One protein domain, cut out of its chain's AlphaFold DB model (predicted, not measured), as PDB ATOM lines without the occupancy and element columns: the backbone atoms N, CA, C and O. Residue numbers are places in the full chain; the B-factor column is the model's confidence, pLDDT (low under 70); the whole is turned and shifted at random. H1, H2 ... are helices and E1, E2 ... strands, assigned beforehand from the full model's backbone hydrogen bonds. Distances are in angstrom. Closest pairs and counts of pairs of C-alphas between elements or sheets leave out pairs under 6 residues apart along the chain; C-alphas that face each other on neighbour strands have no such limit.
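Overview. This is residues 8 to 43 and 64 to 82 of the 155 residues of an uncharacterized protein of Mitosporidium daphniae (UniProt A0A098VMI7). The domain is an open V: the long helix H1 makes one arm, and a small two-stranded ribbon, E1 beside E2, makes the lower part of the other, with the short helix H2 leading on from E2 to its free tip. The two helices stay apart. The printed part has 55 residues, with two named helices and two named strands in the order H1, E1, E2, H2; the sheet has the order E1, E2, parallel, and the class is mixed, helices and strands. It is only just loose, close to extended, with a radius of gyration of the C-alphas of 15.1 A, and the C-alphas span 43 by 36 by 17 A, a flat outline.

Arrangement. H1, residues 14 to 32, is joined by a tight link of 3 residues to E1, residues 36 to 39. E1 is the parallel neighbour of E2, residues 65 to 69, at 24 degrees between their directions. C-alphas 37 and 66 face each other at 4.9 A; N 38 and O 66, 2.9 A, and N 66 and O 36, 2.8 A, are within hydrogen-bond range. The closest C-alphas of H1 and E2, those of Leu 32 and Val 66, are 7.9 A apart. A tight link of 2 residues joins E2 to H2, residues 72 to 80. H2 is apart from H1 and E1. In H1 and H2 every O i to N i+4 pair is within hydrogen-bond range.

Along the chain. H1 is 26.9 A long, from C-alpha 14 at (175.702, 95.867, 149.807) to C-alpha 32 at (177.519, 121.215, 140.898). E1 measures 9.8 A, E2 10.6 A and H2 11.0 A from first to last C-alpha; H2 ends at C-alpha 80, (189.963, 113.404, 162.488).

Size, cuts and confidence. The two C-alphas farthest apart, those of Ser 12 and Pro 43, are 42.8 A apart. Residues 21 to 30 and 75 to 82 stand free. Residues 44 to 63 are not printed; C-alphas 43 and 64 are 25.2 A apart across this cut. Mean pLDDT of the printed part is 83.0; residues 41 to 43, 64 to 65 and 80 to 82 are under 70.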
ATOM      1  N   ILE A   8     167.871 109.552 156.051       89.69
ATOM      2  CA  ILE A   8     168.009 108.104 156.246       89.69
ATOM      3  C   ILE A   8     167.638 107.396 154.945       89.69
ATOM      4  O   ILE A   8     166.459 107.321 154.602       89.69
ATOM      5  N   GLN A   9     168.632 106.828 154.262       91.94
ATOM      6  CA  GLN A   9     168.414 105.876 153.173       91.94
ATOM      7  C   GLN A   9     168.622 104.455 153.696       91.94
ATOM      8  O   GLN A   9     169.686 104.137 154.225       91.94
ATOM      9  N   ARG A  10     167.612 103.596 153.539       93.69
ATOM     10  CA  ARG A  10     167.734 102.161 153.824       93.69
ATOM     11  C   ARG A  10     168.091 101.428 152.536       93.69
ATOM     12  O   ARG A  10     167.527 101.742 151.492       93.69
ATOM     13  N   THR A  11     169.005 100.471 152.632       95.62
ATOM     14  CA  THR A  11     169.391  99.566 151.543       95.62
ATOM     15  C   THR A  11     169.308  98.133 152.055       95.62
ATOM     16  O   THR A  11     169.647  97.864 153.209       95.62
ATOM     17  N   SER A  12     168.833  97.224 151.217       94.69
ATOM     18  CA  SER A  12     168.611  95.808 151.523       94.69
ATOM     19  C   SER A  12     169.856  94.940 151.325       94.69
ATOM     20  O   SER A  12     169.945  93.859 151.904       94.69
ATOM     21  N   SER A  13     170.836  95.414 150.548       96.50
ATOM     22  CA  SER A  13     172.085  94.703 150.270       96.50
ATOM     23  C   SER A  13     173.263  95.659 150.071       96.50
ATOM     24  O   SER A  13     173.080  96.857 149.846       96.50
ATOM     25  N   PHE A  14     174.482  95.116 150.119       96.25
ATOM     26  CA  PHE A  14     175.702  95.867 149.807       96.25
ATOM     27  C   PHE A  14     175.713  96.377 148.358       96.25
ATOM     28  O   PHE A  14     176.132  97.501 148.099       96.25
ATOM     29  N   GLU A  15     175.209  95.577 147.417       97.44
ATOM     30  CA  GLU A  15     175.101  95.966 146.009       97.44
ATOM     31  C   GLU A  15     174.177  97.179 145.832       97.44
ATOM     32  O   GLU A  15     174.536  98.144 145.157       97.44
ATOM     33  N   GLU A  16     173.033  97.190 146.521       96.31
ATOM     34  CA  GLU A  16     172.118  98.333 146.517       96.31
ATOM     35  C   GLU A  16     172.769  99.582 147.136       96.31
ATOM     36  O   GLU A  16     172.609 100.687 146.614       96.31
ATOM     37  N   THR A  17     173.576  99.422 148.194       96.81
ATOM     38  CA  THR A  17     174.382 100.520 148.753       96.81
ATOM     39  C   THR A  17     175.360 101.089 147.727       96.81
ATOM     40  O   THR A  17     175.457 102.309 147.584       96.81
ATOM     41  N   VAL A  18     176.070 100.238 146.983       97.75
ATOM     42  CA  VAL A  18     177.017 100.680 145.948       97.75
ATOM     43  C   VAL A  18     176.290 101.432 144.832       97.75
ATOM     44  O   VAL A  18     176.713 102.529 144.459       97.75
ATOM     45  N   LEU A  19     175.169 100.902 144.340       96.88
ATOM     46  CA  LEU A  19     174.356 101.559 143.313       96.88
ATOM     47  C   LEU A  19     173.838 102.924 143.779       96.88
ATOM     48  O   LEU A  19     173.910 103.902 143.028       96.88
ATOM     49  N   PHE A  20     173.389 103.017 145.031       96.19
ATOM     50  CA  PHE A  20     172.968 104.276 145.636       96.19
ATOM     51  C   PHE A  20     174.105 105.306 145.677       96.19
ATOM     52  O   PHE A  20     173.916 106.449 145.254       96.19
ATOM     53  N   LEU A  21     175.305 104.913 146.115       97.19
ATOM     54  CA  LEU A  21     176.471 105.804 146.158       97.19
ATOM     55  C   LEU A  21     176.903 106.269 144.759       97.19
ATOM     56  O   LEU A  21     177.269 107.436 144.579       97.19
ATOM     57  N   ILE A  22     176.815 105.399 143.749       97.38
ATOM     58  CA  ILE A  22     177.080 105.755 142.348       97.38
ATOM     59  C   ILE A  22     176.065 106.798 141.865       97.38
ATOM     60  O   ILE A  22     176.453 107.825 141.297       97.38
ATOM     61  N   ALA A  23     174.773 106.556 142.094       95.56
ATOM     62  CA  ALA A  23     173.705 107.472 141.704       95.56
ATOM     63  C   ALA A  23     173.848 108.833 142.399       95.56
ATOM     64  O   ALA A  23     173.789 109.872 141.741       95.56
ATOM     65  N   MET A  24     174.134 108.831 143.703       95.81
ATOM     66  CA  MET A  24     174.372 110.044 144.485       95.81
ATOM     67  C   MET A  24     175.575 110.828 143.956       95.81
ATOM     68  O   MET A  24     175.484 112.038 143.771       95.81
ATOM     69  N   THR A  25     176.679 110.150 143.640       95.12
ATOM     70  CA  THR A  25     177.882 110.792 143.086       95.12
ATOM     71  C   THR A  25     177.596 111.455 141.739       95.12
ATOM     72  O   THR A  25     178.002 112.595 141.500       95.12
ATOM     73  N   ARG A  26     176.849 110.777 140.857       94.75
ATOM     74  CA  ARG A  26     176.416 111.336 139.565       94.75
ATOM     75  C   ARG A  26     175.502 112.542 139.752       94.75
ATOM     76  O   ARG A  26     175.686 113.549 139.071       94.75
ATOM     77  N   TRP A  27     174.567 112.459 140.694       92.12
ATOM     78  CA  TRP A  27     173.667 113.557 141.022       92.12
ATOM     79  C   TRP A  27     174.419 114.771 141.584       92.12
ATOM     80  O   TRP A  27     174.186 115.881 141.118       92.12
ATOM     81  N   ILE A  28     175.373 114.578 142.504       90.12
ATOM     82  CA  ILE A  28     176.229 115.657 143.032       90.12
ATOM     83  C   ILE A  28     177.040 116.295 141.898       90.12
ATOM     84  O   ILE A  28     177.067 117.515 141.770       90.12
ATOM     85  N   LYS A  29     177.661 115.488 141.029       89.56
ATOM     86  CA  LYS A  29     178.407 116.001 139.869       89.56
ATOM     87  C   LYS A  29     177.521 116.863 138.964       89.56
ATOM     88  O   LYS A  29     177.941 117.938 138.550       89.56
ATOM     89  N   GLY A  30     176.305 116.399 138.673       87.88
ATOM     90  CA  GLY A  30     175.332 117.150 137.879       87.88
ATOM     91  C   GLY A  30     174.845 118.419 138.582       87.88
ATOM     92  O   GLY A  30     174.737 119.463 137.950       87.88
ATOM     93  N   SER A  31     174.606 118.366 139.893       85.06
ATOM     94  CA  SER A  31     174.078 119.499 140.662       85.06
ATOM     95  C   SER A  31     175.103 120.607 140.902       85.06
ATOM     96  O   SER A  31     174.704 121.750 141.138       85.06
ATOM     97  N   LEU A  32     176.396 120.277 140.840       85.38
ATOM     98  CA  LEU A  32     177.519 121.215 140.898       85.38
ATOM     99  C   LEU A  32     177.944 121.730 139.517       85.38
ATOM    100  O   LEU A  32     178.724 122.678 139.436       85.38
ATOM    101  N   HIS A  33     177.451 121.132 138.431       81.19
ATOM    102  CA  HIS A  33     177.771 121.574 137.080       81.19
ATOM    103  C   HIS A  33     177.345 123.040 136.896       81.19
ATOM    104  O   HIS A  33     176.225 123.408 137.239       81.19
ATOM    105  N   GLN A  34     178.254 123.883 136.389       77.88
ATOM    106  CA  GLN A  34     178.075 125.339 136.221       77.88
ATOM    107  C   GLN A  34     177.878 126.155 137.513       77.88
ATOM    108  O   GLN A  34     177.606 127.354 137.433       77.88
ATOM    109  N   LYS A  35     178.066 125.563 138.700       82.75
ATOM    110  CA  LYS A  35     178.055 126.314 139.961       82.75
ATOM    111  C   LYS A  35     179.464 126.699 140.396       82.75
ATOM    112  O   LYS A  35     180.389 125.893 140.348       82.75
ATOM    113  N   SER A  36     179.612 127.929 140.873       81.56
ATOM    114  CA  SER A  36     180.818 128.381 141.563       81.56
ATOM    115  C   SER A  36     180.800 127.893 143.012       81.56
ATOM    116  O   SER A  36     179.756 127.902 143.663       81.56
ATOM    117  N   ILE A  37     181.943 127.450 143.533       82.31
ATOM    118  CA  ILE A  37     182.066 126.960 144.910       82.31
ATOM    119  C   ILE A  37     182.784 128.025 145.734       82.31
ATOM    120  O   ILE A  37     183.947 128.333 145.478       82.31
ATOM    121  N   LYS A  38     182.112 128.562 146.755       79.69
ATOM    122  CA  LYS A  38     182.743 129.442 147.742       79.69
ATOM    123  C   LYS A  38     183.215 128.622 148.937       79.69
ATOM    124  O   LYS A  38     182.418 128.019 149.658       79.69
ATOM    125  N   ILE A  39     184.524 128.647 149.162       78.19
ATOM    126  CA  ILE A  39     185.154 128.032 150.330       78.19
ATOM    127  C   ILE A  39     184.917 128.939 151.538       78.19
ATOM    128  O   ILE A  39     185.206 130.134 151.492       78.19
ATOM    129  N   LYS A  40     184.405 128.373 152.632       74.25
ATOM    130  CA  LYS A  40     184.239 129.089 153.896       74.25
ATOM    131  C   LYS A  40     185.618 129.330 154.534       74.25
ATOM    132  O   LYS A  40     186.283 128.345 154.867       74.25
ATOM    133  N   PRO A  41     186.041 130.589 154.756       62.06
ATOM    134  CA  PRO A  41     187.235 130.865 155.545       62.06
ATOM    135  C   PRO A  41     186.980 130.458 157.004       62.06
ATOM    136  O   PRO A  41     185.963 130.835 157.590       62.06
ATOM    137  N   GLU A  42     187.871 129.653 157.590       62.50
ATOM    138  CA  GLU A  42     187.826 129.343 159.023       62.50
ATOM    139  C   GLU A  42     188.781 130.293 159.769       62.50
ATOM    140  O   GLU A  42     189.973 130.313 159.457       62.50
ATOM    141  N   PRO A  43     188.299 131.068 160.760       55.84
ATOM    142  CA  PRO A  43     189.117 132.066 161.457       55.84
ATOM    143  C   PRO A  43     190.249 131.470 162.314       55.84
ATOM    144  O   PRO A  43     191.111 132.203 162.778       55.84
ATOM    145  N   ASN A  64     173.703 130.338 141.460       64.00
ATOM    146  CA  ASN A  64     174.791 129.565 140.873       64.00
ATOM    147  C   ASN A  64     175.999 129.411 141.810       64.00
ATOM    148  O   ASN A  64     177.064 129.007 141.352       64.00
ATOM    149  N   VAL A  65     175.880 129.738 143.101       69.06
ATOM    150  CA  VAL A  65     176.982 129.603 144.063       69.06
ATOM    151  C   VAL A  65     176.637 128.601 145.161       69.06
ATOM    152  O   VAL A  65     175.620 128.730 145.835       69.06
ATOM    153  N   VAL A  66     177.504 127.609 145.367       74.69
ATOM    154  CA  VAL A  66     177.458 126.710 146.527       74.69
ATOM    155  C   VAL A  66     178.329 127.299 147.629       74.69
ATOM    156  O   VAL A  66     179.543 127.435 147.464       74.69
ATOM    157  N   GLU A  67     177.710 127.660 148.749       76.44
ATOM    158  CA  GLU A  67     178.381 128.244 149.913       76.44
ATOM    159  C   GLU A  67     178.535 127.224 151.053       76.44
ATOM    160  O   GLU A  67     177.889 126.178 151.076       76.44
ATOM    161  N   GLY A  68     179.412 127.523 152.017       71.44
ATOM    162  CA  GLY A  68     179.588 126.697 153.219       71.44
ATOM    163  C   GLY A  68     180.473 125.458 153.038       71.44
ATOM    164  O   GLY A  68     180.579 124.653 153.962       71.44
ATOM    165  N   VAL A  69     181.141 125.314 151.892       79.25
ATOM    166  CA  VAL A  69     182.086 124.218 151.632       79.25
ATOM    167  C   VAL A  69     183.403 124.484 152.366       79.25
ATOM    168  O   VAL A  69     183.923 125.598 152.338       79.25
ATOM    169  N   SER A  70     183.958 123.472 153.032       77.88
ATOM    170  CA  SER A  70     185.280 123.535 153.672       77.88
ATOM    171  C   SER A  70     186.301 122.743 152.859       77.88
ATOM    172  O   SER A  70     185.956 121.743 152.229       77.88
ATOM    173  N   LEU A  71     187.567 123.165 152.886       83.12
ATOM    174  CA  LEU A  71     188.657 122.373 152.319       83.12
ATOM    175  C   LEU A  71     188.759 121.025 153.039       83.12
ATOM    176  O   LEU A  71     188.724 120.966 154.270       83.12
ATOM    177  N   PHE A  72     188.966 119.949 152.275       81.50
ATOM    178  CA  PHE A  72     189.048 118.587 152.812       81.50
ATOM    179  C   PHE A  72     190.079 118.455 153.941       81.50
ATOM    180  O   PHE A  72     189.802 117.818 154.952       81.50
ATOM    181  N   GLN A  73     191.244 119.092 153.805       79.06
ATOM    182  CA  GLN A  73     192.294 119.074 154.828       79.06
ATOM    183  C   GLN A  73     191.841 119.724 156.145       79.06
ATOM    184  O   GLN A  73     192.138 119.205 157.220       79.06
ATOM    185  N   ILE A  74     191.093 120.830 156.069       77.62
ATOM    186  CA  ILE A  74     190.569 121.545 157.241       77.62
ATOM    187  C   ILE A  74     189.491 120.700 157.919       77.62
ATOM    188  O   ILE A  74     189.587 120.422 159.114       77.62
ATOM    189  N   PHE A  75     188.516 120.219 157.142       81.38
ATOM    190  CA  PHE A  75     187.474 119.316 157.628       81.38
ATOM    191  C   PHE A  75     188.079 118.074 158.300       81.38
ATOM    192  O   PHE A  75     187.751 117.751 159.442       81.38
ATOM    193  N   SER A  76     189.035 117.426 157.636       79.88
ATOM    194  CA  SER A  76     189.689 116.216 158.136       79.88
ATOM    195  C   SER A  76     190.522 116.476 159.387       79.88
ATOM    196  O   SER A  76     190.512 115.664 160.303       79.88
ATOM    197  N   LYS A  77     191.211 117.619 159.495       75.38
ATOM    198  CA  LYS A  77     191.957 117.983 160.712       75.38
ATOM    199  C   LYS A  77     191.024 118.251 161.894       75.38
ATOM    200  O   LYS A  77     191.336 117.852 163.015       75.38
ATOM    201  N   LYS A  78     189.891 118.913 161.643       73.31
ATOM    202  CA  LYS A  78     188.886 119.255 162.656       73.31
ATOM    203  C   LYS A  78     188.157 118.030 163.201       73.31
ATOM    204  O   LYS A  78     187.909 117.962 164.399       73.31
ATOM    205  N   HIS A  79     187.833 117.078 162.329       72.44
ATOM    206  CA  HIS A  79     187.019 115.911 162.675       72.44
ATOM    207  C   HIS A  79     187.821 114.609 162.832       72.44
ATOM    208  O   HIS A  79     187.314 113.654 163.409       72.44
ATOM    209  N   GLY A  80     189.067 114.558 162.354       66.12
ATOM    210  CA  GLY A  80     189.963 113.404 162.488       66.12
ATOM    211  C   GLY A  80     190.761 113.384 163.793       66.12
ATOM    212  O   GLY A  80     191.204 112.324 164.232       66.12
ATOM    213  N   ARG A  81     190.923 114.532 164.466       60.75
ATOM    214  CA  ARG A  81     191.378 114.553 165.861       60.75
ATOM    215  C   ARG A  81     190.176 114.195 166.725       60.75
ATOM    216  O   ARG A  81     189.150 114.862 166.614       60.75
ATOM    217  N   ARG A  82     190.296 113.155 167.565       57.31
ATOM    218  CA  ARG A  82     189.315 112.862 168.629       57.31
ATOM    219  C   ARG A  82     188.928 114.200 169.251       57.31
ATOM    220  O   ARG A  82     189.833 114.936 169.649       57.31
TER     221      ARG A  82